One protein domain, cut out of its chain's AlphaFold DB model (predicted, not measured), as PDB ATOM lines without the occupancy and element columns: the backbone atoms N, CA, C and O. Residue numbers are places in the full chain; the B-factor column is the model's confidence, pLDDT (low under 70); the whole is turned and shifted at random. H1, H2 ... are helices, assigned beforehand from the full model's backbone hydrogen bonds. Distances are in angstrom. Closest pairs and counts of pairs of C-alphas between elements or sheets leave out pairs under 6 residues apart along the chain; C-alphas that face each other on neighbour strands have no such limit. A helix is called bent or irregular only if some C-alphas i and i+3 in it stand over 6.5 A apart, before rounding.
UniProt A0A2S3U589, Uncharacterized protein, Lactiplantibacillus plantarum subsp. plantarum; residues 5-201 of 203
ATOM      1  N   SER A   5     -26.112  47.655  27.067       72.69
ATOM      2  CA  SER A   5     -24.931  46.783  27.103       72.69
ATOM      3  C   SER A   5     -25.112  45.501  26.282       72.69
ATOM      4  O   SER A   5     -24.172  45.090  25.605       72.69
ATOM      5  N   GLN A   6     -26.317  44.928  26.248       75.19
ATOM      6  CA  GLN A   6     -26.621  43.693  25.517       75.19
ATOM      7  C   GLN A   6     -26.508  43.894  24.001       75.19
ATOM      8  O   GLN A   6     -25.854  43.108  23.317       75.19
ATOM      9  N   LEU A   7     -27.035  45.011  23.481       77.31
ATOM     10  CA  LEU A   7     -26.895  45.358  22.062       77.31
ATOM     11  C   LEU A   7     -25.425  45.497  21.653       77.31
ATOM     12  O   LEU A   7     -25.034  45.017  20.594       77.31
ATOM     13  N   ARG A   8     -24.593  46.142  22.479       77.75
ATOM     14  CA  ARG A   8     -23.166  46.330  22.169       77.75
ATOM     15  C   ARG A   8     -22.417  45.006  22.097       77.75
ATOM     16  O   ARG A   8     -21.563  44.858  21.230       77.75
ATOM     17  N   VAL A   9     -22.736  44.063  22.983       80.81
ATOM     18  CA  VAL A   9     -22.150  42.716  22.959       80.81
ATOM     19  C   VAL A   9     -22.545  42.000  21.671       80.81
ATOM     20  O   VAL A   9     -21.665  41.547  20.942       80.81
ATOM     21  N   LEU A  10     -23.836  41.989  21.333       83.50
ATOM     22  CA  LEU A  10     -24.332  41.365  20.104       83.50
ATOM     23  C   LEU A  10     -23.731  42.002  18.842       83.50
ATOM     24  O   LEU A  10     -23.284  41.293  17.943       83.50
ATOM     25  N   LEU A  11     -23.651  43.333  18.780       83.44
ATOM     26  CA  LEU A  11     -22.990  44.039  17.681       83.44
ATOM     27  C   LEU A  11     -21.511  43.653  17.584       83.44
ATOM     28  O   LEU A  11     -21.025  43.383  16.493       83.44
ATOM     29  N   ALA A  12     -20.793  43.585  18.707       83.62
ATOM     30  CA  ALA A  12     -19.373  43.249  18.716       83.62
ATOM     31  C   ALA A  12     -19.091  41.817  18.244       83.62
ATOM     32  O   ALA A  12     -18.054  41.600  17.614       83.62
ATOM     33  N   VAL A  13     -19.978  40.859  18.543       84.69
ATOM     34  CA  VAL A  13     -19.855  39.480  18.049       84.69
ATOM     35  C   VAL A  13     -20.185  39.419  16.562       84.69
ATOM     36  O   VAL A  13     -19.344  38.985  15.777       84.69
ATOM     37  N   ASN A  14     -21.341  39.944  16.149       86.19
ATOM     38  CA  ASN A  14     -21.744  39.927  14.743       86.19
ATOM     39  C   ASN A  14     -20.745  40.684  13.848       86.19
ATOM     40  O   ASN A  14     -20.466  40.237  12.743       86.19
ATOM     41  N   LEU A  15     -20.124  41.766  14.332       85.75
ATOM     42  CA  LEU A  15     -19.073  42.490  13.606       85.75
ATOM     43  C   LEU A  15     -17.834  41.625  13.325       85.75
ATOM     44  O   LEU A  15     -17.188  41.792  12.296       85.75
ATOM     45  N   ARG A  16     -17.482  40.703  14.229       86.06
ATOM     46  CA  ARG A  16     -16.358  39.774  14.019       86.06
ATOM     47  C   ARG A  16     -16.711  38.698  12.998       86.06
ATOM     48  O   ARG A  16     -15.849  38.316  12.210       86.06
ATOM     49  N   LEU A  17     -17.961  38.237  13.009       85.00
ATOM     50  CA  LEU A  17     -18.476  37.263  12.044       85.00
ATOM     51  C   LEU A  17     -18.633  37.865  10.650       85.00
ATOM     52  O   LEU A  17     -18.441  37.163   9.670       85.00
ATOM     53  N   LEU A  18     -18.949  39.159  10.565       85.88
ATOM     54  CA  LEU A  18     -19.228  39.865   9.317       85.88
ATOM     55  C   LEU A  18     -18.132  39.673   8.261       85.88
ATOM     56  O   LEU A  18     -18.442  39.402   7.101       85.88
ATOM     57  N   ASN A  19     -16.863  39.783   8.666       84.38
ATOM     58  CA  ASN A  19     -15.722  39.591   7.778       84.38
ATOM     59  C   ASN A  19     -14.650  38.702   8.439       84.38
ATOM     60  O   ASN A  19     -13.713  39.220   9.059       84.38
ATOM     61  N   PRO A  20     -14.757  37.365   8.316       82.88
ATOM     62  CA  PRO A  20     -13.865  36.434   9.007       82.88
ATOM     63  C   PRO A  20     -12.403  36.606   8.576       82.88
ATOM     64  O   PRO A  20     -11.500  36.525   9.405       82.88
ATOM     65  N   GLN A  21     -12.156  36.950   7.309       82.94
ATOM     66  CA  GLN A  21     -10.804  37.169   6.794       82.94
ATOM     67  C   GLN A  21     -10.133  38.392   7.431       82.94
ATOM     68  O   GLN A  21      -8.979  38.312   7.862       82.94
ATOM     69  N   LEU A  22     -10.839  39.525   7.517       83.75
ATOM     70  CA  LEU A  22     -10.321  40.718   8.195       83.75
ATOM     71  C   LEU A  22     -10.150  40.473   9.698       83.75
ATOM     72  O   LEU A  22      -9.129  40.864  10.270       83.75
ATOM     73  N   THR A  23     -11.107  39.787  10.323       86.12
ATOM     74  CA  THR A  23     -11.045  39.397  11.735       86.12
ATOM     75  C   THR A  23      -9.799  38.558  12.026       86.12
ATOM     76  O   THR A  23      -9.045  38.887  12.944       86.12
ATOM     77  N   ASP A  24      -9.513  37.540  11.214       86.62
ATOM     78  CA  ASP A  24      -8.339  36.683  11.387       86.62
ATOM     79  C   ASP A  24      -7.025  37.418  11.115       86.62
ATOM     80  O   ASP A  24      -6.057  37.247  11.858       86.62
ATOM     81  N   ARG A  25      -6.977  38.297  10.105       87.25
ATOM     82  CA  ARG A  25      -5.803  39.151   9.851       87.25
ATOM     83  C   ARG A  25      -5.493  40.052  11.046       87.25
ATOM     84  O   ARG A  25      -4.334  40.177  11.436       87.25
ATOM     85  N   LEU A  26      -6.508  40.677  11.643       87.06
ATOM     86  CA  LEU A  26      -6.328  41.535  12.817       87.06
ATOM     87  C   LEU A  26      -5.954  40.734  14.068       87.06
ATOM     88  O   LEU A  26      -5.124  41.197  14.852       87.06
ATOM     89  N   ARG A  27      -6.510  39.528  14.229       86.88
ATOM     90  CA  ARG A  27      -6.155  38.609  15.315       86.88
ATOM     91  C   ARG A  27      -4.699  38.152  15.212       86.88
ATOM     92  O   ARG A  27      -3.985  38.209  16.208       86.88
ATOM     93  N   LYS A  28      -4.222  37.815  14.008       89.88
ATOM     94  CA  LYS A  28      -2.801  37.512  13.737       89.88
ATOM     95  C   LYS A  28      -1.872  38.691  14.048       89.88
ATOM     96  O   LYS A  28      -0.741  38.481  14.458       89.88
ATOM     97  N   LYS A  29      -2.361  39.930  13.927       87.69
ATOM     98  CA  LYS A  29      -1.662  41.159  14.352       87.69
ATOM     99  C   LYS A  29      -1.817  41.469  15.857       87.69
ATOM    100  O   LYS A  29      -1.634  42.616  16.266       87.69
ATOM    101  N   GLY A  30      -2.221  40.492  16.671       85.44
ATOM    102  CA  GLY A  30      -2.327  40.600  18.130       85.44
ATOM    103  C   GLY A  30      -3.593  41.286  18.659       85.44
ATOM    104  O   GLY A  30      -3.671  41.583  19.847       85.44
ATOM    105  N   ALA A  31      -4.596  41.578  17.821       86.75
ATOM    106  CA  ALA A  31      -5.844  42.179  18.300       86.75
ATOM    107  C   ALA A  31      -6.803  41.121  18.873       86.75
ATOM    108  O   ALA A  31      -7.203  40.192  18.175       86.75
ATOM    109  N   SER A  32      -7.252  41.303  20.115       84.31
ATOM    110  CA  SER A  32      -8.220  40.417  20.773       84.31
ATOM    111  C   SER A  32      -9.340  41.206  21.463       84.31
ATOM    112  O   SER A  32      -9.268  42.428  21.624       84.31
ATOM    113  N   GLY A  33     -10.427  40.511  21.817       83.31
ATOM    114  CA  GLY A  33     -11.507  41.060  22.640       83.31
ATOM    115  C   GLY A  33     -12.088  42.396  22.128       83.31
ATOM    116  O   GLY A  33     -12.389  42.525  20.934       83.31
ATOM    117  N   PRO A  34     -12.279  43.403  23.002       81.56
ATOM    118  CA  PRO A  34     -12.809  44.716  22.617       81.56
ATOM    119  C   PRO A  34     -11.925  45.478  21.619       81.56
ATOM    120  O   PRO A  34     -12.440  46.198  20.761       81.56
ATOM    121  N   ALA A  35     -10.600  45.305  21.690       85.50
ATOM    122  CA  ALA A  35      -9.659  45.985  20.802       85.50
ATOM    123  C   ALA A  35      -9.814  45.524  19.344       85.50
ATOM    124  O   ALA A  35      -9.713  46.338  18.425       85.50
ATOM    125  N   LEU A  36     -10.119  44.240  19.133       86.25
ATOM    126  CA  LEU A  36     -10.431  43.686  17.814       86.25
ATOM    127  C   LEU A  36     -11.694  44.324  17.221       86.25
ATOM    128  O   LEU A  36     -11.650  44.834  16.105       86.25
ATOM    129  N   SER A  37     -12.787  44.375  17.986       84.50
ATOM    130  CA  SER A  37     -14.042  44.995  17.536       84.50
ATOM    131  C   SER A  37     -13.868  46.491  17.242       84.50
ATOM    132  O   SER A  37     -14.391  46.985  16.246       84.50
ATOM    133  N   LYS A  38     -13.066  47.213  18.039       87.69
ATOM    134  CA  LYS A  38     -12.734  48.623  17.776       87.69
ATOM    135  C   LYS A  38     -11.922  48.799  16.488       87.69
ATOM    136  O   LYS A  38     -12.201  49.719  15.725       87.69
ATOM    137  N   LYS A  39     -10.936  47.930  16.226       88.38
ATOM    138  CA  LYS A  39     -10.148  47.956  14.979       88.38
ATOM    139  C   LYS A  39     -11.010  47.640  13.754       88.38
ATOM    140  O   LYS A  39     -10.868  48.329  12.752       88.38
ATOM    141  N   LEU A  40     -11.924  46.671  13.857       87.81
ATOM    142  CA  LEU A  40     -12.893  46.359  12.801       87.81
ATOM    143  C   LEU A  40     -13.811  47.552  12.513       87.81
ATOM    144  O   LEU A  40     -13.895  47.979  11.366       87.81
ATOM    145  N   MET A  41     -14.413  48.160  13.543       87.56
ATOM    146  CA  MET A  41     -15.218  49.379  13.372       87.56
ATOM    147  C   MET A  41     -14.416  50.495  12.704       87.56
ATOM    148  O   MET A  41     -14.892  51.120  11.761       87.56
ATOM    149  N   ARG A  42     -13.179  50.730  13.161       88.56
ATOM    150  CA  ARG A  42     -12.300  51.738  12.559       88.56
ATOM    151  C   ARG A  42     -12.055  51.453  11.079       88.56
ATOM    152  O   ARG A  42     -12.045  52.396  10.301       88.56
ATOM    153  N   GLN A  43     -11.881  50.191  10.692       87.12
ATOM    154  CA  GLN A  43     -11.688  49.821   9.292       87.12
ATOM    155  C   GLN A  43     -12.901  50.192   8.434       87.12
ATOM    156  O   GLN A  43     -12.714  50.753   7.365       87.12
ATOM    157  N   PHE A  44     -14.128  49.965   8.911       87.06
ATOM    158  CA  PHE A  44     -15.333  50.377   8.181       87.06
ATOM    159  C   PHE A  44     -15.416  51.893   7.993       87.06
ATOM    160  O   PHE A  44     -15.694  52.353   6.888       87.06
ATOM    161  N   TYR A  45     -15.115  52.672   9.036       88.00
ATOM    162  CA  TYR A  45     -15.056  54.133   8.924       88.00
ATOM    163  C   TYR A  45     -13.967  54.598   7.955       88.00
ATOM    164  O   TYR A  45     -14.213  55.490   7.148       88.00
ATOM    165  N   LEU A  46     -12.780  53.990   8.014       90.12
ATOM    166  CA  LEU A  46     -11.686  54.303   7.096       90.12
ATOM    167  C   LEU A  46     -12.053  53.943   5.657       90.12
ATOM    168  O   LEU A  46     -11.826  54.754   4.772       90.12
ATOM    169  N   ASN A  47     -12.677  52.786   5.425       87.62
ATOM    170  CA  ASN A  47     -13.165  52.400   4.106       87.62
ATOM    171  C   ASN A  47     -14.210  53.400   3.597       87.62
ATOM    172  O   ASN A  47     -14.098  53.849   2.466       87.62
ATOM    173  N   ALA A  48     -15.173  53.816   4.427       90.19
ATOM    174  CA  ALA A  48     -16.163  54.818   4.030       90.19
ATOM    175  C   ALA A  48     -15.502  56.151   3.653       90.19
ATOM    176  O   ALA A  48     -15.854  56.747   2.640       90.19
ATOM    177  N   LEU A  49     -14.519  56.597   4.441       92.81
ATOM    178  CA  LEU A  49     -13.771  57.817   4.159       92.81
ATOM    179  C   LEU A  49     -12.935  57.697   2.879       92.81
ATOM    180  O   LEU A  49     -12.922  58.633   2.090       92.81
ATOM    181  N   MET A  50     -12.272  56.559   2.651       91.31
ATOM    182  CA  MET A  50     -11.500  56.304   1.429       91.31
ATOM    183  C   MET A  50     -12.405  56.273   0.199       91.31
ATOM    184  O   MET A  50     -12.107  56.944  -0.782       91.31
ATOM    185  N   PHE A  51     -13.541  55.574   0.266       89.38
ATOM    186  CA  PHE A  51     -14.516  55.539  -0.823       89.38
ATOM    187  C   PHE A  51     -15.078  56.932  -1.119       89.38
ATOM    188  O   PHE A  51     -15.114  57.340  -2.276       89.38
ATOM    189  N   LEU A  52     -15.464  57.695  -0.093       91.25
ATOM    190  CA  LEU A  52     -15.915  59.077  -0.269       91.25
ATOM    191  C   LEU A  52     -14.813  59.982  -0.819       91.25
ATOM    192  O   LEU A  52     -15.092  60.806  -1.681       91.25
ATOM    193  N   GLY A  53     -13.579  59.839  -0.342       90.50
ATOM    194  CA  GLY A  53     -12.448  60.645  -0.784       90.50
ATOM    195  C   GLY A  53     -12.095  60.366  -2.240       90.50
ATOM    196  O   GLY A  53     -12.167  61.264  -3.068       90.50
ATOM    197  N   ILE A  54     -11.765  59.118  -2.569       90.50
ATOM    198  CA  ILE A  54     -11.325  58.728  -3.913       90.50
ATOM    199  C   ILE A  54     -12.456  58.964  -4.914       90.50
ATOM    200  O   ILE A  54     -12.303  59.743  -5.855       90.50
ATOM    201  N   TYR A  55     -13.622  58.355  -4.692       89.62
ATOM    202  CA  TYR A  55     -14.707  58.468  -5.659       89.62
ATOM    203  C   TYR A  55     -15.356  59.850  -5.643       89.62
ATOM    204  O   TYR A  55     -15.596  60.400  -6.713       89.62
ATOM    205  N   GLY A  56     -15.566  60.464  -4.479       89.00
ATOM    206  CA  GLY A  56     -16.135  61.811  -4.400       89.00
ATOM    207  C   GLY A  56     -15.262  62.869  -5.077       89.00
ATOM    208  O   GLY A  56     -15.797  63.732  -5.771       89.00
ATOM    209  N   LEU A  57     -13.929  62.782  -4.969       88.88
ATOM    210  CA  LEU A  57     -13.034  63.676  -5.710       88.88
ATOM    211  C   LEU A  57     -13.111  63.435  -7.222       88.88
ATOM    212  O   LEU A  57     -13.219  64.397  -7.976       88.88
ATOM    213  N   THR A  58     -13.123  62.176  -7.680       87.44
ATOM    214  CA  THR A  58     -13.280  61.889  -9.123       87.44
ATOM    215  C   THR A  58     -14.617  62.392  -9.672       87.44
ATOM    216  O   THR A  58     -14.674  62.898 -10.789       87.44
ATOM    217  N   MET A  59     -15.682  62.335  -8.872       88.38
ATOM    218  CA  MET A  59     -17.016  62.809  -9.241       88.38
ATOM    219  C   MET A  59     -17.085  64.320  -9.460       88.38
ATOM    220  O   MET A  59     -17.874  64.764 -10.288       88.38
ATOM    221  N   LEU A  60     -16.253  65.114  -8.777       87.19
ATOM    222  CA  LEU A  60     -16.204  66.569  -8.979       87.19
ATOM    223  C   LEU A  60     -15.793  66.958 -10.406       87.19
ATOM    224  O   LEU A  60     -16.151  68.046 -10.858       87.19
ATOM    225  N   ALA A  61     -15.069  66.084 -11.112       87.25
ATOM    226  CA  ALA A  61     -14.634  66.317 -12.486       87.25
ATOM    227  C   ALA A  61     -15.761  66.153 -13.523       87.25
ATOM    228  O   ALA A  61     -15.594  66.563 -14.671       87.25
ATOM    229  N   PHE A  62     -16.907  65.576 -13.143       87.12
ATOM    230  CA  PHE A  62     -18.003  65.264 -14.059       87.12
ATOM    231  C   PHE A  62     -19.268  66.069 -13.743       87.12
ATOM    232  O   PHE A  62     -19.666  66.228 -12.591       87.12
ATOM    233  N   ASP A  63     -19.955  66.535 -14.789       88.50
ATOM    234  CA  ASP A  63     -21.311  67.078 -14.672       88.50
ATOM    235  C   ASP A  63     -22.334  65.987 -15.013       88.50
ATOM    236  O   ASP A  63     -22.725  65.797 -16.168       88.50
ATOM    237  N   PHE A  64     -22.759  65.243 -13.993       87.81
ATOM    238  CA  PHE A  64     -23.692  64.122 -14.137       87.81
ATOM    239  C   PHE A  64     -25.061  64.515 -14.703       87.81
ATOM    240  O   PHE A  64     -25.732  63.666 -15.283       87.81
ATOM    241  N   SER A  65     -25.456  65.790 -14.598       86.69
ATOM    242  CA  SER A  65     -26.712  66.276 -15.189       86.69
ATOM    243  C   SER A  65     -26.643  66.336 -16.714       86.69
ATOM    244  O   SER A  65     -27.665  66.246 -17.387       86.69
ATOM    245  N   LYS A  66     -25.433  66.474 -17.268       89.50
ATOM    246  CA  LYS A  66     -25.177  66.527 -18.715       89.50
ATOM    247  C   LYS A  66     -24.612  65.218 -19.264       89.50
ATOM    248  O   LYS A  66     -24.663  64.989 -20.468       89.50
ATOM    249  N   LEU A  67     -24.083  64.361 -18.390       91.62
ATOM    250  CA  LEU A  67     -23.449  63.085 -18.727       91.62
ATOM    251  C   LEU A  67     -24.233  61.902 -18.117       91.62
ATOM    252  O   LEU A  67     -23.741  61.250 -17.189       91.62
ATOM    253  N   PRO A  68     -25.429  61.567 -18.642       89.00
ATOM    254  CA  PRO A  68     -26.280  60.511 -18.080       89.00
ATOM    255  C   PRO A  68     -25.636  59.116 -18.137       89.00
ATOM    256  O   PRO A  68     -25.907  58.267 -17.283       89.00
ATOM    257  N   GLY A  69     -24.737  58.883 -19.102       92.62
ATOM    258  CA  GLY A  69     -23.944  57.654 -19.178       92.62
ATOM    259  C   GLY A  69     -23.009  57.488 -17.976       92.62
ATOM    260  O   GLY A  69     -22.993  56.428 -17.356       92.62
ATOM    261  N   MET A  70     -22.304  58.556 -17.584       91.31
ATOM    262  CA  MET A  70     -21.415  58.537 -16.416       91.31
ATOM    263  C   MET A  70     -22.199  58.391 -15.114       91.31
ATOM    264  O   MET A  70     -21.789  57.638 -14.234       91.31
ATOM    265  N   PHE A  71     -23.352  59.056 -15.006       93.50
ATOM    266  CA  PHE A  71     -24.248  58.887 -13.862       93.50
ATOM    267  C   PHE A  71     -24.650  57.418 -13.692       93.50
ATOM    268  O   PHE A  71     -24.434  56.828 -12.634       93.50
ATOM    269  N   THR A  72     -25.174  56.808 -14.758       94.19
ATOM    270  CA  THR A  72     -25.615  55.408 -14.744       94.19
ATOM    271  C   THR A  72     -24.463  54.457 -14.432       94.19
ATOM    272  O   THR A  72     -24.636  53.537 -13.636       94.19
ATOM    273  N   PHE A  73     -23.278  54.701 -15.000       93.56
ATOM    274  CA  PHE A  73     -22.084  53.899 -14.742       93.56
ATOM    275  C   PHE A  73     -21.717  53.874 -13.254       93.56
ATOM    276  O   PHE A  73     -21.598  52.797 -12.671       93.56
ATOM    277  N   TYR A  74     -21.584  55.040 -12.617       93.69
ATOM    278  CA  TYR A  74     -21.235  55.097 -11.198       93.69
ATOM    279  C   TYR A  74     -22.347  54.530 -10.309       93.69
ATOM    280  O   TYR A  74     -22.053  53.823  -9.346       93.69
ATOM    281  N   VAL A  75     -23.620  54.776 -10.641       95.00
ATOM    282  CA  VAL A  75     -24.745  54.176  -9.910       95.00
ATOM    283  C   VAL A  75     -24.674  52.648  -9.963       95.00
ATOM    284  O   VAL A  75     -24.743  51.996  -8.922       95.00
ATOM    285  N   ALA A  76     -24.466  52.075 -11.149       95.44
ATOM    286  CA  ALA A  76     -24.320  50.635 -11.326       95.44
ATOM    287  C   ALA A  76     -23.096  50.080 -10.580       95.44
ATOM    288  O   ALA A  76     -23.208  49.049  -9.919       95.44
ATOM    289  N   LEU A  77     -21.958  50.781 -10.628       94.38
ATOM    290  CA  LEU A  77     -20.734  50.403  -9.922       94.38
ATOM    291  C   LEU A  77     -20.969  50.272  -8.411       94.38
ATOM    292  O   LEU A  77     -20.674  49.227  -7.832       94.38
ATOM    293  N   PHE A  78     -21.535  51.293  -7.761       95.38
ATOM    294  CA  PHE A  78     -21.760  51.243  -6.312       95.38
ATOM    295  C   PHE A  78     -22.880  50.285  -5.914       95.38
ATOM    296  O   PHE A  78     -22.804  49.684  -4.843       95.38
ATOM    297  N   ILE A  79     -23.893  50.085  -6.766       95.50
ATOM    298  CA  ILE A  79     -24.884  49.024  -6.550       95.50
ATOM    299  C   ILE A  79     -24.199  47.655  -6.593       95.50
ATOM    300  O   ILE A  79     -24.416  46.853  -5.691       95.50
ATOM    301  N   LEU A  80     -23.338  47.392  -7.580       95.12
ATOM    302  CA  LEU A  80     -22.623  46.120  -7.706       95.12
ATOM    303  C   LEU A  80     -21.726  45.847  -6.489       95.12
ATOM    304  O   LEU A  80     -21.776  44.759  -5.911       95.12
ATOM    305  N   LEU A  81     -20.957  46.851  -6.059       93.12
ATOM    306  CA  LEU A  81     -20.131  46.768  -4.853       93.12
ATOM    307  C   LEU A  81     -20.991  46.546  -3.602       93.12
ATOM    308  O   LEU A  81     -20.708  45.662  -2.791       93.12
ATOM    309  N   GLY A  82     -22.088  47.293  -3.472       94.56
ATOM    310  CA  GLY A  82     -23.051  47.136  -2.388       94.56
ATOM    311  C   GLY A  82     -23.664  45.736  -2.343       94.56
ATOM    312  O   GLY A  82     -23.784  45.162  -1.260       94.56
ATOM    313  N   VAL A  83     -24.010  45.155  -3.496       93.88
ATOM    314  CA  VAL A  83     -24.534  43.785  -3.614       93.88
ATOM    315  C   VAL A  83     -23.494  42.770  -3.146       93.88
ATOM    316  O   VAL A  83     -23.809  41.935  -2.299       93.88
ATOM    317  N   SER A  84     -22.251  42.872  -3.627       91.44
ATOM    318  CA  SER A  84     -21.154  41.976  -3.228       91.44
ATOM    319  C   SER A  84     -20.969  41.951  -1.704       91.44
ATOM    320  O   SER A  84     -20.961  40.893  -1.067       91.44
ATOM    321  N   GLN A  85     -20.922  43.136  -1.094       90.69
ATOM    322  CA  GLN A  85     -20.726  43.295   0.346       90.69
ATOM    323  C   GLN A  85     -21.949  42.860   1.155       90.69
ATOM    324  O   GLN A  85     -21.810  42.250   2.218       90.69
ATOM    325  N   SER A  86     -23.153  43.113   0.650       93.12
ATOM    326  CA  SER A  86     -24.388  42.708   1.322       93.12
ATOM    327  C   SER A  86     -24.567  41.197   1.302       93.12
ATOM    328  O   SER A  86     -24.892  40.624   2.335       93.12
ATOM    329  N   ILE A  87     -24.302  40.524   0.177       90.75
ATOM    330  CA  ILE A  87     -24.390  39.061   0.097       90.75
ATOM    331  C   ILE A  87     -23.394  38.415   1.063       90.75
ATOM    332  O   ILE A  87     -23.787  37.557   1.853       90.75
ATOM    333  N   SER A  88     -22.132  38.861   1.053       89.56
ATOM    334  CA  SER A  88     -21.111  38.343   1.970       89.56
ATOM    335  C   SER A  88     -21.492  38.574   3.435       89.56
ATOM    336  O   SER A  88     -21.484  37.638   4.238       89.56
ATOM    337  N   GLY A  89     -21.908  39.797   3.776       89.69
ATOM    338  CA  GLY A  89     -22.288  40.164   5.136       89.69
ATOM    339  C   GLY A  89     -23.517  39.409   5.639       89.69
ATOM    340  O   GLY A  89     -23.489  38.863   6.741       89.69
ATOM    341  N   ILE A  90     -24.579  39.323   4.829       90.56
ATOM    342  CA  ILE A  90     -25.795  38.573   5.171       90.56
ATOM    343  C   ILE A  90     -25.452  37.100   5.361       90.56
ATOM    344  O   ILE A  90     -25.818  36.519   6.378       90.56
ATOM    345  N   TYR A  91     -24.710  36.505   4.427       86.81
ATOM    346  CA  TYR A  91     -24.317  35.107   4.524       86.81
ATOM    347  C   TYR A  91     -23.531  34.827   5.812       86.81
ATOM    348  O   TYR A  91     -23.893  33.945   6.592       86.81
ATOM    349  N   ASN A  92     -22.486  35.611   6.079       87.69
ATOM    350  CA  ASN A  92     -21.610  35.367   7.218       87.69
ATOM    351  C   ASN A  92     -22.326  35.576   8.560       87.69
ATOM    352  O   ASN A  92     -22.177  34.777   9.482       87.69
ATOM    353  N   VAL A  93     -23.134  36.632   8.663       87.50
ATOM    354  CA  VAL A  93     -23.802  37.002   9.913       87.50
ATOM    355  C   VAL A  93     -25.038  36.141  10.177       87.50
ATOM    356  O   VAL A  93     -25.284  35.792  11.331       87.50
ATOM    357  N   PHE A  94     -25.830  35.789   9.159       83.81
ATOM    358  CA  PHE A  94     -27.079  35.039   9.349       83.81
ATOM    359  C   PHE A  94     -26.934  33.522   9.198       83.81
ATOM    360  O   PHE A  94     -27.712  32.807   9.822       83.81
ATOM    361  N   PHE A  95     -25.967  33.032   8.415       78.25
ATOM    362  CA  PHE A  95     -25.869  31.608   8.067       78.25
ATOM    363  C   PHE A  95     -24.541  30.951   8.457       78.25
ATOM    364  O   PHE A  95     -24.547  29.777   8.813       78.25
ATOM    365  N   ALA A  96     -23.408  31.660   8.396       71.25
ATOM    366  CA  ALA A  96     -22.106  31.074   8.740       71.25
ATOM    367  C   ALA A  96     -21.820  31.051  10.252       71.25
ATOM    368  O   ALA A  96     -21.065  30.201  10.718       71.25
ATOM    369  N   GLY A  97     -22.409  31.975  11.018       62.69
ATOM    370  CA  GLY A  97     -22.379  31.918  12.477       62.69
ATOM    371  C   GLY A  97     -23.282  30.793  12.976       62.69
ATOM    372  O   GLY A  97     -24.497  30.969  13.024       62.69
ATOM    373  N   ASN A  98     -22.699  29.666  13.392       54.09
ATOM    374  CA  ASN A  98     -23.392  28.552  14.065       54.09
ATOM    375  C   ASN A  98     -23.968  28.935  15.454       54.09
ATOM    376  O   ASN A  98     -24.459  28.092  16.202       54.09
ATOM    377  N   ASP A  99     -23.938  30.218  15.799       51.97
ATOM    378  CA  ASP A  99     -24.021  30.729  17.159       51.97
ATOM    379  C   ASP A  99     -25.433  30.741  17.759       51.97
ATOM    380  O   ASP A  99     -25.564  31.000  18.950       51.97
ATOM    381  N   LEU A 100     -26.516  30.470  17.014       50.38
ATOM    382  CA  LEU A 100     -27.860  30.482  17.623       50.38
ATOM    383  C   LEU A 100     -27.996  29.446  18.759       50.38
ATOM    384  O   LEU A 100     -28.769  29.662  19.688       50.38
ATOM    385  N   VAL A 101     -27.209  28.365  18.713       45.97
ATOM    386  CA  VAL A 101     -27.153  27.323  19.753       45.97
ATOM    387  C   VAL A 101     -26.204  27.704  20.907       45.97
ATOM    388  O   VAL A 101     -26.412  27.268  22.034       45.97
ATOM    389  N   GLU A 102     -25.221  28.581  20.674       48.19
ATOM    390  CA  GLU A 102     -24.283  29.086  21.697       48.19
ATOM    391  C   GLU A 102     -24.755  30.375  22.393       48.19
ATOM    392  O   GLU A 102     -24.309  30.669  23.499       48.19
ATOM    393  N   TYR A 103     -25.690  31.133  21.801       49.72
ATOM    394  CA  TYR A 103     -26.383  32.248  22.467       49.72
ATOM    395  C   TYR A 103     -27.434  31.779  23.485       49.72
ATOM    396  O   TYR A 103     -27.855  32.571  24.330       49.72
ATOM    397  N   LEU A 104     -27.839  30.505  23.425       49.31
ATOM    398  CA  LEU A 104     -28.920  29.911  24.215       49.31
ATOM    399  C   LEU A 104     -28.784  30.008  25.755       49.31
ATOM    400  O   LEU A 104     -29.824  30.091  26.406       49.31
ATOM    401  N   PRO A 105     -27.585  30.034  26.378       52.34
ATOM    402  CA  PRO A 105     -27.479  30.178  27.828       52.34
ATOM    403  C   PRO A 105     -27.573  31.637  28.318       52.34
ATOM    404  O   PRO A 105     -27.558  31.867  29.526       52.34
ATOM    405  N   LEU A 106     -27.671  32.634  27.426       59.69
ATOM    406  CA  LEU A 106     -27.784  34.051  27.794       59.69
ATOM    407  C   LEU A 106     -29.206  34.578  27.512       59.69
ATOM    408  O   LEU A 106     -29.768  34.281  26.460       59.69
ATOM    409  N   PRO A 107     -29.805  35.393  28.406       66.69
ATOM    410  CA  PRO A 107     -31.199  35.836  28.304       66.69
ATOM    411  C   PRO A 107     -31.377  36.962  27.266       66.69
ATOM    412  O   PRO A 107     -31.760  38.085  27.603       66.69
ATOM    413  N   PHE A 108     -31.065  36.688  25.999       72.06
ATOM    414  CA  PHE A 108     -31.266  37.611  24.882       72.06
ATOM    415  C   PHE A 108     -32.614  37.377  24.210       72.06
ATOM    416  O   PHE A 108     -33.041  36.242  23.998       72.06
ATOM    417  N   ARG A 109     -33.287  38.459  23.810       76.06
ATOM    418  CA  ARG A 109     -34.527  38.350  23.035       76.06
ATOM    419  C   ARG A 109     -34.197  38.107  21.561       76.06
ATOM    420  O   ARG A 109     -33.324  38.770  21.003       76.06
ATOM    421  N   ASN A 110     -34.981  37.265  20.885       74.50
ATOM    422  CA  ASN A 110     -34.834  37.005  19.442       74.50
ATOM    423  C   ASN A 110     -34.820  38.294  18.598       74.50
ATOM    424  O   ASN A 110     -34.052  38.408  17.645       74.50
ATOM    425  N   GLN A 111     -35.619  39.295  18.985       76.69
ATOM    426  CA  GLN A 111     -35.645  40.608  18.333       76.69
ATOM    427  C   GLN A 111     -34.299  41.346  18.425       76.69
ATOM    428  O   GLN A 111     -33.873  41.961  17.454       76.69
ATOM    429  N   GLU A 112     -33.605  41.272  19.563       79.12
ATOM    430  CA  GLU A 112     -32.326  41.962  19.789       79.12
ATOM    431  C   GLU A 112     -31.210  41.326  18.959       79.12
ATOM    432  O   GLU A 112     -30.411  42.026  18.330       79.12
ATOM    433  N   ILE A 113     -31.208  39.992  18.893       80.69
ATOM    434  CA  ILE A 113     -30.295  39.221  18.049       80.69
ATOM    435  C   ILE A 113     -30.517  39.604  16.586       80.69
ATOM    436  O   ILE A 113     -29.572  40.004  15.904       80.69
ATOM    437  N   PHE A 114     -31.762  39.567  16.114       83.50
ATOM    438  CA  PHE A 114     -32.091  39.875  14.726       83.50
ATOM    439  C   PHE A 114     -31.740  41.323  14.341       83.50
ATOM    440  O   PHE A 114     -31.080  41.549  13.326       83.50
ATOM    441  N   MET A 115     -32.083  42.303  15.186       84.69
ATOM    442  CA  MET A 115     -31.735  43.714  14.969       84.69
ATOM    443  C   MET A 115     -30.227  43.944  14.909       84.69
ATOM    444  O   MET A 115     -29.753  44.677  14.043       84.69
ATOM    445  N   SER A 116     -29.455  43.297  15.787       86.38
ATOM    446  CA  SER A 116     -27.996  43.431  15.777       86.38
ATOM    447  C   SER A 116     -27.367  42.902  14.483       86.38
ATOM    448  O   SER A 116     -26.452  43.527  13.950       86.38
ATOM    449  N   LYS A 117     -27.894  41.800  13.933       89.12
ATOM    450  CA  LYS A 117     -27.437  41.232  12.660       89.12
ATOM    451  C   LYS A 117     -27.726  42.172  11.492       89.12
ATOM    452  O   LYS A 117     -26.821  42.463  10.715       89.12
ATOM    453  N   ILE A 118     -28.951  42.701  11.411       89.94
ATOM    454  CA  ILE A 118     -29.335  43.679  10.379       89.94
ATOM    455  C   ILE A 118     -28.449  44.925  10.451       89.94
ATOM    456  O   ILE A 118     -27.902  45.343   9.435       89.94
ATOM    457  N   LEU A 119     -28.261  45.492  11.646       91.12
ATOM    458  CA  LEU A 119     -27.419  46.675  11.848       91.12
ATOM    459  C   LEU A 119     -25.989  46.454  11.352       91.12
ATOM    460  O   LEU A 119     -25.436  47.314  10.676       91.12
ATOM    461  N   VAL A 120     -25.394  45.302  11.664       90.31
ATOM    462  CA  VAL A 120     -24.030  44.975  11.233       90.31
ATOM    463  C   VAL A 120     -23.938  44.815   9.714       90.31
ATOM    464  O   VAL A 120     -22.968  45.284   9.123       90.31
ATOM    465  N   VAL A 121     -24.950  44.231   9.066       92.56
ATOM    466  CA  VAL A 121     -25.009  44.169   7.597       92.56
ATOM    467  C   VAL A 121     -25.125  45.569   6.990       92.56
ATOM    468  O   VAL A 121     -24.376  45.884   6.071       92.56
ATOM    469  N   ILE A 122     -25.983  46.440   7.531       92.88
ATOM    470  CA  ILE A 122     -26.081  47.838   7.078       92.88
ATOM    471  C   ILE A 122     -24.718  48.532   7.209       92.88
ATOM    472  O   ILE A 122     -24.242  49.136   6.250       92.88
ATOM    473  N   PHE A 123     -24.050  48.400   8.361       90.81
ATOM    474  CA  PHE A 123     -22.719  48.975   8.574       90.81
ATOM    475  C   PHE A 123     -21.663  48.450   7.595       90.81
ATOM    476  O   PHE A 123     -20.761  49.201   7.232       90.81
ATOM    477  N   ASN A 124     -21.776  47.196   7.149       90.94
ATOM    478  CA  ASN A 124     -20.893  46.624   6.134       90.94
ATOM    479  C   ASN A 124     -21.105  47.253   4.753       90.94
ATOM    480  O   ASN A 124     -20.146  47.501   4.029       90.94
ATOM    481  N   THR A 125     -22.363  47.494   4.388       93.31
ATOM    482  CA  THR A 125     -22.764  47.914   3.039       93.31
ATOM    483  C   THR A 125     -22.633  49.421   2.819       93.31
ATOM    484  O   THR A 125     -22.337  49.865   1.706       93.31
ATOM    485  N   VAL A 126     -22.836  50.231   3.862       94.75
ATOM    486  CA  VAL A 126     -22.817  51.700   3.764       94.75
ATOM    487  C   VAL A 126     -21.516  52.249   3.154       94.75
ATOM    488  O   VAL A 126     -21.627  53.024   2.209       94.75
ATOM    489  N   PRO A 127     -20.299  51.845   3.575       92.56
ATOM    490  CA  PRO A 127     -19.049  52.354   2.999       92.56
ATOM    491  C   PRO A 127     -18.958  52.267   1.469       92.56
ATOM    492  O   PRO A 127     -18.388  53.148   0.836       92.56
ATOM    493  N   PHE A 128     -19.553  51.231   0.877       92.25
ATOM    494  CA  PHE A 128     -19.480  50.953  -0.559       92.25
ATOM    495  C   PHE A 128     -20.606  51.604  -1.359       92.25
ATOM    496  O   PHE A 128     -20.528  51.699  -2.578       92.25
ATOM    497  N   THR A 129     -21.662  52.051  -0.683       95.25
ATOM    498  CA  THR A 129     -22.837  52.656  -1.319       95.25
ATOM    499  C   THR A 129     -22.949  54.147  -1.022       95.25
ATOM    500  O   THR A 129     -23.626  54.852  -1.760       95.25
ATOM    501  N   ILE A 130     -22.262  54.660   0.005       94.62
ATOM    502  CA  ILE A 130     -22.311  56.071   0.397       94.62
ATOM    503  C   ILE A 130     -21.910  57.050  -0.726       94.62
ATOM    504  O   ILE A 130     -22.504  58.128  -0.769       94.62
ATOM    505  N   PRO A 131     -21.022  56.722  -1.694       94.75
ATOM    506  CA  PRO A 131     -20.781  57.620  -2.824       94.75
ATOM    507  C   PRO A 131     -22.025  57.865  -3.695       94.75
ATOM    508  O   PRO A 131     -22.116  58.918  -4.316       94.75
ATOM    509  N   LEU A 132     -23.031  56.975  -3.691       95.38
ATOM    510  CA  LEU A 132     -24.322  57.227  -4.356       95.38
ATOM    511  C   LEU A 132     -25.006  58.479  -3.809       95.38
ATOM    512  O   LEU A 132     -25.575  59.254  -4.575       95.38
ATOM    513  N   LEU A 133     -24.925  58.697  -2.492       95.06
ATOM    514  CA  LEU A 133     -25.495  59.880  -1.858       95.06
ATOM    515  C   LEU A 133     -24.851  61.155  -2.417       95.06
ATOM    516  O   LEU A 133     -25.563  62.108  -2.728       95.06
ATOM    517  N   LEU A 134     -23.525  61.156  -2.600       93.69
ATOM    518  CA  LEU A 134     -22.813  62.279  -3.214       93.69
ATOM    519  C   LEU A 134     -23.267  62.515  -4.652       93.69
ATOM    520  O   LEU A 134     -23.591  63.652  -4.987       93.69
ATOM    521  N   ILE A 135     -23.353  61.464  -5.474       94.25
ATOM    522  CA  ILE A 135     -23.817  61.593  -6.864       94.25
ATOM    523  C   ILE A 135     -25.209  62.222  -6.897       94.25
ATOM    524  O   ILE A 135     -25.430  63.158  -7.655       94.25
ATOM    525  N   PHE A 136     -26.148  61.766  -6.066       94.88
ATOM    526  CA  PHE A 136     -27.505  62.316  -6.065       94.88
ATOM    527  C   PHE A 136     -27.547  63.785  -5.638       94.88
ATOM    528  O   PHE A 136     -28.251  64.572  -6.269       94.88
ATOM    529  N   ILE A 137     -26.765  64.180  -4.626       93.88
ATOM    530  CA  ILE A 137     -26.650  65.587  -4.209       93.88
ATOM    531  C   ILE A 137     -26.051  66.433  -5.341       93.88
ATOM    532  O   ILE A 137     -26.570  67.502  -5.672       93.88
ATOM    533  N   MET A 138     -24.970  65.960  -5.961       91.62
ATOM    534  CA  MET A 138     -24.295  66.658  -7.056       91.62
ATOM    535  C   MET A 138     -25.203  66.805  -8.274       91.62
ATOM    536  O   MET A 138     -25.330  67.901  -8.810       91.62
ATOM    537  N   THR A 139     -25.892  65.743  -8.679       93.19
ATOM    538  CA  THR A 139     -26.844  65.794  -9.790       93.19
ATOM    539  C   THR A 139     -27.997  66.746  -9.480       93.19
ATOM    540  O   THR A 139     -28.311  67.595 -10.305       93.19
ATOM    541  N   ALA A 140     -28.587  66.687  -8.281       92.69
ATOM    542  CA  ALA A 140     -29.693  67.571  -7.910       92.69
ATOM    543  C   ALA A 140     -29.289  69.055  -7.935       92.69
ATOM    544  O   ALA A 140     -29.994  69.888  -8.504       92.69
ATOM    545  N   THR A 141     -28.130  69.385  -7.360       90.38
ATOM    546  CA  THR A 141     -27.621  70.767  -7.334       90.38
ATOM    547  C   THR A 141     -27.257  71.278  -8.729       90.38
ATOM    548  O   THR A 141     -27.578  72.415  -9.068       90.38
ATOM    549  N   ARG A 142     -26.651  70.438  -9.577       89.50
ATOM    550  CA  ARG A 142     -26.319  70.775 -10.974       89.50
ATOM    551  C   ARG A 142     -27.551  70.899 -11.872       89.50
ATOM    552  O   ARG A 142     -27.527  71.689 -12.809       89.50
ATOM    553  N   ALA A 143     -28.633  70.194 -11.551       88.81
ATOM    554  CA  ALA A 143     -29.932  70.327 -12.207       88.81
ATOM    555  C   ALA A 143     -30.703  71.603 -11.798       88.81
ATOM    556  O   ALA A 143     -31.824  71.809 -12.255       88.81
ATOM    557  N   GLY A 144     -30.132  72.458 -10.939       90.38
ATOM    558  CA  GLY A 144     -30.756  73.709 -10.495       90.38
ATOM    559  C   GLY A 144     -31.786  73.538  -9.375       90.38
ATOM    560  O   GLY A 144     -32.511  74.481  -9.062       90.38
ATOM    561  N   ILE A 145     -31.863  72.359  -8.749       92.12
ATOM    562  CA  ILE A 145     -32.744  72.125  -7.601       92.12
ATOM    563  C   ILE A 145     -32.174  72.853  -6.379       92.12
ATOM    564  O   ILE A 145     -30.969  72.812  -6.117       92.12
ATOM    565  N   PHE A 146     -33.049  73.488  -5.593       93.00
ATOM    566  CA  PHE A 146     -32.672  74.118  -4.329       93.00
ATOM    567  C   PHE A 146     -31.903  73.138  -3.430       93.00
ATOM    568  O   PHE A 146     -32.377  72.034  -3.166       93.00
ATOM    569  N   VAL A 147     -30.730  73.548  -2.934       91.88
ATOM    570  CA  VAL A 147     -29.747  72.651  -2.297       91.88
ATOM    571  C   VAL A 147     -30.351  71.819  -1.164       91.88
ATOM    572  O   VAL A 147     -30.137  70.611  -1.116       91.88
ATOM    573  N   VAL A 148     -31.146  72.431  -0.282       94.44
ATOM    574  CA  VAL A 148     -31.768  71.721   0.853       94.44
ATOM    575  C   VAL A 148     -32.734  70.640   0.367       94.44
ATOM    576  O   VAL A 148     -32.708  69.515   0.866       94.44
ATOM    577  N   LEU A 149     -33.549  70.957  -0.643       94.12
ATOM    578  CA  LEU A 149     -34.467  69.997  -1.249       94.12
ATOM    579  C   LEU A 149     -33.696  68.882  -1.970       94.12
ATOM    580  O   LEU A 149     -34.043  67.713  -1.833       94.12
ATOM    581  N   GLY A 150     -32.614  69.227  -2.673       94.19
ATOM    582  CA  GLY A 150     -31.732  68.266  -3.334       94.19
ATOM    583  C   GLY A 150     -31.104  67.269  -2.357       94.19
ATOM    584  O   GLY A 150     -31.117  66.068  -2.616       94.19
ATOM    585  N   VAL A 151     -30.630  67.739  -1.199       95.56
ATOM    586  CA  VAL A 151     -30.096  66.871  -0.135       95.56
ATOM    587  C   VAL A 151     -31.180  65.957   0.433       95.56
ATOM    588  O   VAL A 151     -30.945  64.760   0.590       95.56
ATOM    589  N   LEU A 152     -32.377  66.483   0.700       96.31
ATOM    590  CA  LEU A 152     -33.488  65.687   1.227       96.31
ATOM    591  C   LEU A 152     -33.896  64.571   0.250       96.31
ATOM    592  O   LEU A 152     -34.034  63.415   0.650       96.31
ATOM    593  N   MET A 153     -34.004  64.898  -1.039       94.69
ATOM    594  CA  MET A 153     -34.294  63.933  -2.105       94.69
ATOM    595  C   MET A 153     -33.185  62.885  -2.250       94.69
ATOM    596  O   MET A 153     -33.478  61.699  -2.392       94.69
ATOM    597  N   ALA A 154     -31.918  63.295  -2.166       96.25
ATOM    598  CA  ALA A 154     -30.778  62.387  -2.231       96.25
ATOM    599  C   ALA A 154     -30.763  61.388  -1.066       96.25
ATOM    600  O   ALA A 154     -30.537  60.200  -1.286       96.25
ATOM    601  N   VAL A 155     -31.048  61.844   0.159       96.75
ATOM    602  CA  VAL A 155     -31.142  60.974   1.345       96.75
ATOM    603  C   VAL A 155     -32.295  59.982   1.204       96.75
ATOM    604  O   VAL A 155     -32.105  58.796   1.473       96.75
ATOM    605  N   LEU A 156     -33.467  60.434   0.740       97.06
ATOM    606  CA  LEU A 156     -34.610  59.552   0.483       97.06
ATOM    607  C   LEU A 156     -34.284  58.490  -0.575       97.06
ATOM    608  O   LEU A 156     -34.506  57.304  -0.337       97.06
ATOM    609  N   MET A 157     -33.709  58.896  -1.711       95.94
ATOM    610  CA  MET A 157     -33.324  57.974  -2.785       95.94
ATOM    611  C   MET A 157     -32.250  56.985  -2.343       95.94
ATOM    612  O   MET A 157     -32.360  55.791  -2.617       95.94
ATOM    613  N   TYR A 158     -31.238  57.452  -1.614       97.19
ATOM    614  CA  TYR A 158     -30.212  56.579  -1.060       97.19
ATOM    615  C   TYR A 158     -30.809  55.556  -0.086       97.19
ATOM    616  O   TYR A 158     -30.518  54.366  -0.198       97.19
ATOM    617  N   GLY A 159     -31.694  55.988   0.818       96.94
ATOM    618  CA  GLY A 159     -32.391  55.098   1.747       96.94
ATOM    619  C   GLY A 159     -33.245  54.044   1.037       96.94
ATOM    620  O   GLY A 159     -33.229  52.872   1.425       96.94
ATOM    621  N   LEU A 160     -33.943  54.433  -0.034       97.06
ATOM    622  CA  LEU A 160     -34.742  53.527  -0.857       97.06
ATOM    623  C   LEU A 160     -33.867  52.501  -1.589       97.06
ATOM    624  O   LEU A 160     -34.140  51.303  -1.505       97.06
ATOM    625  N   ILE A 161     -32.782  52.938  -2.236       96.12
ATOM    626  CA  ILE A 161     -31.840  52.041  -2.924       96.12
ATOM    627  C   ILE A 161     -31.182  51.084  -1.937       96.12
ATOM    628  O   ILE A 161     -31.133  49.886  -2.201       96.12
ATOM    629  N   LEU A 162     -30.717  51.578  -0.787       96.38
ATOM    630  CA  LEU A 162     -30.107  50.739   0.242       96.38
ATOM    631  C   LEU A 162     -31.092  49.675   0.745       96.38
ATOM    632  O   LEU A 162     -30.725  48.508   0.871       96.38
ATOM    633  N   SER A 163     -32.351  50.054   0.978       95.75
ATOM    634  CA  SER A 163     -33.393  49.125   1.432       95.75
ATOM    635  C   SER A 163     -33.713  48.063   0.379       95.75
ATOM    636  O   SER A 163     -33.773  46.876   0.705       95.75
ATOM    637  N   LEU A 164     -33.873  48.461  -0.888       96.69
ATOM    638  CA  LEU A 164     -34.108  47.536  -2.000       96.69
ATOM    639  C   LEU A 164     -32.927  46.587  -2.206       96.69
ATOM    640  O   LEU A 164     -33.128  45.383  -2.351       96.69
ATOM    641  N   LEU A 165     -31.702  47.113  -2.168       96.12
ATOM    642  CA  LEU A 165     -30.474  46.341  -2.308       96.12
ATOM    643  C   LEU A 165     -30.371  45.280  -1.210       96.12
ATOM    644  O   LEU A 165     -30.146  44.109  -1.513       96.12
ATOM    645  N   LEU A 166     -30.579  45.662   0.053       94.69
ATOM    646  CA  LEU A 166     -30.541  44.729   1.180       94.69
ATOM    647  C   LEU A 166     -31.658  43.685   1.098       94.69
ATOM    648  O   LEU A 166     -31.397  42.510   1.348       94.69
ATOM    649  N   CYS A 167     -32.872  44.084   0.710       94.44
ATOM    650  CA  CYS A 167     -33.996  43.169   0.516       94.44
ATOM    651  C   CYS A 167     -33.695  42.135  -0.580       94.44
ATOM    652  O   CYS A 167     -33.808  40.931  -0.348       94.44
ATOM    653  N   LEU A 168     -33.224  42.591  -1.744       94.06
ATOM    654  CA  LEU A 168     -32.858  41.724  -2.862       94.06
ATOM    655  C   LEU A 168     -31.726  40.766  -2.474       94.06
ATOM    656  O   LEU A 168     -31.827  39.566  -2.715       94.06
ATOM    657  N   CYS A 169     -30.672  41.264  -1.823       93.62
ATOM    658  CA  CYS A 169     -29.567  40.422  -1.365       93.62
ATOM    659  C   CYS A 169     -30.023  39.402  -0.317       93.62
ATOM    660  O   CYS A 169     -29.587  38.256  -0.363       93.62
ATOM    661  N   ALA A 170     -30.917  39.783   0.601       89.38
ATOM    662  CA  ALA A 170     -31.480  38.864   1.583       89.38
ATOM    663  C   ALA A 170     -32.295  37.750   0.913       89.38
ATOM    664  O   ALA A 170     -32.117  36.584   1.260       89.38
ATOM    665  N   LEU A 171     -33.126  38.086  -0.081       88.81
ATOM    666  CA  LEU A 171     -33.865  37.106  -0.885       88.81
ATOM    667  C   LEU A 171     -32.921  36.174  -1.650       88.81
ATOM    668  O   LEU A 171     -33.116  34.960  -1.624       88.81
ATOM    669  N   ILE A 172     -31.879  36.723  -2.281       87.38
ATOM    670  CA  ILE A 172     -30.861  35.948  -2.997       87.38
ATOM    671  C   ILE A 172     -30.162  34.987  -2.037       87.38
ATOM    672  O   ILE A 172     -30.125  33.792  -2.305       87.38
ATOM    673  N   VAL A 173     -29.644  35.465  -0.902       85.44
ATOM    674  CA  VAL A 173     -28.930  34.613   0.062       85.44
ATOM    675  C   VAL A 173     -29.865  33.544   0.630       85.44
ATOM    676  O   VAL A 173     -29.490  32.375   0.683       85.44
ATOM    677  N   PHE A 174     -31.098  33.904   0.992       80.19
ATOM    678  CA  PHE A 174     -32.086  32.942   1.479       80.19
ATOM    679  C   PHE A 174     -32.410  31.873   0.424       80.19
ATOM    680  O   PHE A 174     -32.409  30.683   0.736       80.19
ATOM    681  N   GLY A 175     -32.602  32.272  -0.837       76.56
ATOM    682  CA  GLY A 175     -32.765  31.356  -1.964       76.56
ATOM    683  C   GLY A 175     -31.557  30.434  -2.132       76.56
ATOM    684  O   GLY A 175     -31.709  29.216  -2.107       76.56
ATOM    685  N   LEU A 176     -30.346  30.995  -2.204       75.00
ATOM    686  CA  LEU A 176     -29.091  30.251  -2.353       75.00
ATOM    687  C   LEU A 176     -28.878  29.230  -1.234       75.00
ATOM    688  O   LEU A 176     -28.461  28.108  -1.503       75.00
ATOM    689  N   THR A 177     -29.214  29.574   0.012       67.38
ATOM    690  CA  THR A 177     -29.065  28.661   1.158       67.38
ATOM    691  C   THR A 177     -30.016  27.462   1.116       67.38
ATOM    692  O   THR A 177     -29.718  26.439   1.733       67.38
ATOM    693  N   LYS A 178     -31.122  27.539   0.357       61.75
ATOM    694  CA  LYS A 178     -32.008  26.395   0.090       61.75
ATOM    695  C   LYS A 178     -31.521  25.492  -1.048       61.75
ATOM    696  O   LYS A 178     -31.966  24.350  -1.122       61.75
ATOM    697  N   LEU A 179     -30.609  25.951  -1.912       58.88
ATOM    698  CA  LEU A 179     -30.015  25.105  -2.950       58.88
ATOM    699  C   LEU A 179     -28.869  24.255  -2.373       58.88
ATOM    700  O   LEU A 179     -27.844  24.767  -1.926       58.88
ATOM    701  N   THR A 180     -28.999  22.930  -2.466       50.03
ATOM    702  CA  THR A 180     -27.987  21.943  -2.037       50.03
ATOM    703  C   THR A 180     -26.619  22.128  -2.716       50.03
ATOM    704  O   THR A 180     -25.591  21.826  -2.114       50.03
ATOM    705  N   VAL A 181     -26.583  22.704  -3.924       50.75
ATOM    706  CA  VAL A 181     -25.360  22.982  -4.704       50.75
ATOM    707  C   VAL A 181     -24.517  24.125  -4.112       50.75
ATOM    708  O   VAL A 181     -23.286  24.078  -4.174       50.75
ATOM    709  N   PHE A 182     -25.142  25.129  -3.480       51.59
ATOM    710  CA  PHE A 182     -24.428  26.269  -2.886       51.59
ATOM    711  C   PHE A 182     -23.647  25.864  -1.629       51.59
ATOM    712  O   PHE A 182     -22.528  26.331  -1.413       51.59
ATOM    713  N   ARG A 183     -24.184  24.912  -0.850       52.00
ATOM    714  CA  ARG A 183     -23.486  24.297   0.293       52.00
ATOM    715  C   ARG A 183     -22.181  23.604  -0.118       52.00
ATOM    716  O   ARG A 183     -21.236  23.591   0.663       52.00
ATOM    717  N   ALA A 184     -22.114  23.059  -1.336       52.06
ATOM    718  CA  ALA A 184     -20.960  22.304  -1.826       52.06
ATOM    719  C   ALA A 184     -19.805  23.189  -2.353       52.06
ATOM    720  O   ALA A 184     -18.646  22.818  -2.194       52.06
ATOM    721  N   HIS A 185     -20.085  24.374  -2.924       56.69
ATOM    722  CA  HIS A 185     -19.077  25.252  -3.568       56.69
ATOM    723  C   HIS A 185     -18.954  26.652  -2.935       56.69
ATOM    724  O   HIS A 185     -18.421  27.594  -3.523       56.69
ATOM    725  N   GLN A 186     -19.422  26.792  -1.700       55.53
ATOM    726  CA  GLN A 186     -19.573  28.049  -0.967       55.53
ATOM    727  C   GLN A 186     -18.290  28.901  -0.871       55.53
ATOM    728  O   GLN A 186     -18.336  30.129  -0.949       55.53
ATOM    729  N   LYS A 187     -17.124  28.251  -0.737       56.06
ATOM    730  CA  LYS A 187     -15.816  28.933  -0.694       56.06
ATOM    731  C   LYS A 187     -15.443  29.563  -2.039       56.06
ATOM    732  O   LYS A 187     -14.824  30.619  -2.054       56.06
ATOM    733  N   MET A 188     -15.841  28.945  -3.151       54.31
ATOM    734  CA  MET A 188     -15.573  29.437  -4.505       54.31
ATOM    735  C   MET A 188     -16.386  30.701  -4.796       54.31
ATOM    736  O   MET A 188     -15.818  31.703  -5.215       54.31
ATOM    737  N   VAL A 189     -17.685  30.709  -4.471       61.75
ATOM    738  CA  VAL A 189     -18.534  31.897  -4.676       61.75
ATOM    739  C   VAL A 189     -18.075  33.073  -3.813       61.75
ATOM    740  O   VAL A 189     -17.962  34.191  -4.310       61.75
ATOM    741  N   MET A 190     -17.738  32.819  -2.543       60.09
ATOM    742  CA  MET A 190     -17.219  33.865  -1.659       60.09
ATOM    743  C   MET A 190     -15.880  34.418  -2.169       60.09
ATOM    744  O   MET A 190     -15.678  35.627  -2.168       60.09
ATOM    745  N   ASN A 191     -14.990  33.559  -2.676       64.44
ATOM    746  CA  ASN A 191     -13.722  33.993  -3.259       64.44
ATOM    747  C   ASN A 191     -13.902  34.783  -4.564       64.44
ATOM    748  O   ASN A 191     -13.156  35.729  -4.784       64.44
ATOM    749  N   VAL A 192     -14.892  34.454  -5.401       66.44
ATOM    750  CA  VAL A 192     -15.209  35.229  -6.616       66.44
ATOM    751  C   VAL A 192     -15.763  36.609  -6.255       66.44
ATOM    752  O   VAL A 192     -15.310  37.607  -6.808       66.44
ATOM    753  N   MET A 193     -16.683  36.694  -5.289       62.62
ATOM    754  CA  MET A 193     -17.225  37.980  -4.820       62.62
ATOM    755  C   MET A 193     -16.149  38.869  -4.187       62.62
ATOM    756  O   MET A 193     -16.111  40.074  -4.433       62.62
ATOM    757  N   LEU A 194     -15.235  38.272  -3.420       62.94
ATOM    758  CA  LEU A 194     -14.089  38.973  -2.842       62.94
ATOM    759  C   LEU A 194     -13.036  39.356  -3.893       62.94
ATOM    760  O   LEU A 194     -12.453  40.429  -3.790       62.94
ATOM    761  N   GLY A 195     -12.810  38.518  -4.909       61.59
ATOM    762  CA  GLY A 195     -11.898  38.808  -6.018       61.59
ATOM    763  C   GLY A 195     -12.382  39.964  -6.892       61.59
ATOM    764  O   GLY A 195     -11.590  40.827  -7.254       61.59
ATOM    765  N   LEU A 196     -13.691  40.044  -7.150       59.31
ATOM    766  CA  LEU A 196     -14.315  41.201  -7.799       59.31
ATOM    767  C   LEU A 196     -14.088  42.487  -7.000       59.31
ATOM    768  O   LEU A 196     -13.719  43.501  -7.585       59.31
ATOM    769  N   ASN A 197     -14.231  42.437  -5.672       53.59
ATOM    770  CA  ASN A 197     -13.907  43.587  -4.829       53.59
ATOM    771  C   ASN A 197     -12.415  43.934  -4.895       53.59
ATOM    772  O   ASN A 197     -12.102  45.098  -5.042       53.59
ATOM    773  N   ALA A 198     -11.497  42.964  -4.877       60.41
ATOM    774  CA  ALA A 198     -10.058  43.246  -4.933       60.41
ATOM    775  C   ALA A 198      -9.589  43.877  -6.262       60.41
ATOM    776  O   ALA A 198      -8.578  44.569  -6.278       60.41
ATOM    777  N   VAL A 199     -10.300  43.636  -7.370       57.03
ATOM    778  CA  VAL A 199     -10.025  44.273  -8.674       57.03
ATOM    779  C   VAL A 199     -10.658  45.668  -8.771       57.03
ATOM    780  O   VAL A 199     -10.144  46.526  -9.483       57.03
ATOM    781  N   LEU A 200     -11.775  45.893  -8.074       49.03
ATOM    782  CA  LEU A 200     -12.534  47.149  -8.106       49.03
ATOM    783  C   LEU A 200     -12.194  48.103  -6.947       49.03
ATOM    784  O   LEU A 200     -12.530  49.283  -7.024       49.03
ATOM    785  N   GLU A 201     -11.551  47.615  -5.886       42.12
ATOM    786  CA  GLU A 201     -11.017  48.409  -4.781       42.12
ATOM    787  C   GLU A 201      -9.749  49.134  -5.257       42.12
ATOM    788  O   GLU A 201      -8.786  48.486  -5.670       42.12
TER     789      GLU A 201
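What this domain is: This is residues 5 to 201 of the 203 residues of an uncharacterized protein of Lactiplantibacillus plantarum subsp. plantarum (UniProt A0A2S3U589). A bundle of long helices has the bent H5 at its core, with H3 and H4 on two sides of it and the long H6 running along arm H5b and then crossing H4. H1 crosses the bundle near the start of H3 and the end of H4, H2 packs on H3 near that same end, and the kinked H7 folds back from the end of H6 to pack on H4. The printed part has 197 residues with seven named helices, H1 to H7 in order along the chain, and no named strand; the class is all helix. The whole is compact, with a radius of gyration of the C-alphas of 18.4 A and spans of 58 by 40 by 34 A.

How they stand to each other: H5, residues 110 to 142, was assigned as one helix by its hydrogen bonds but is bent: C-alphas 128 and 131 are 7.2 A apart, and its arms H5a, residues 110 to 128, and H5b, residues 131 to 142, stand at a steep tilt of 59 degrees. H1, residues 5 to 18, touches H5a, with closest C-alphas Leu 11 and Ser 116 at 5.4 A, at a steep tilt of 51 degrees, the same way. H2, residues 20 to 28, touches residues 36 to 40 of H3, residues 33 to 60; the closest C-alphas are those of Leu 26 and Leu 36, 6.8 A apart. H3 also touches H5a, where the C-alphas of Ala 48 and Pro 127 are closest at 3.9 A. H4, residues 68 to 96, and H5a form a helical hairpin, with closest C-alphas Gly 89 and Val 121 at 5.4 A and a shallow tilt of 34 degrees, only just short of steep. H3, H4, H5a and H5b make a bundle of four helices or arms, although H3 and H4 are apart. H5b and H6, residues 147 to 178, form another helical hairpin, with closest C-alphas Phe 136 and Ala 154 at 5.0 A and a shallow tilt of 32 degrees. H6 touches H4 with its residues 165 to 173, at a steep tilt of 45 degrees, the closest C-alphas being Ile 87 and Cys 169 at 5.5 A. H7, residues 180 to 200, touches H4 with residues 190 to 197; the C-alphas of Ser 84 and Met 193 are closest at 5.8 A. H4 and H5, the latter taken whole, are the hubs, touching four other helices each. The packing is part aligned, part crossed, with 4 of 11 touching pairs at a shallow tilt. In H2, H5b and H6 every O i to N i+4 pair is within hydrogen-bond range; the counts are 9 of 10 in H1, 23 of 24 in H3, 24 of 25 in H4, 13 of 15 in H5a and 14 of 17 in H7.

Where its parts are: H1 begins at C-alpha 5, (-24.931, 46.783, 27.103), and is 19.9 A long; H2 is 12.1 A. H3 is 40.9 A long and H4 40.0 A; H4 is neither bent nor irregular, but only just, with C-alphas 93 and 96 6.3 A apart. H5a is 28.8 A long and irregular, with C-alphas 124 and 127 6.8 A apart; H5b is 16.4 A. H6, 46.4 A, begins at C-alpha 147, (-29.747, 72.651, -2.297). H7 is 30.2 A long and irregular, with C-alphas 184 and 187 8.5 A apart and a kink of 62 degrees near residue 187; it ends at C-alpha 200, (-12.534, 47.149, -8.106).

The domain as a whole: The two C-alphas farthest apart, those of Lys 66 and Pro 105, are 59.1 A apart. The printed part has no cut. The link from H4 to H5, residues 97 to 109, is long. The mean pLDDT of the printed part is 83.0, with residues 97 to 107 and 177 to 201 under 70.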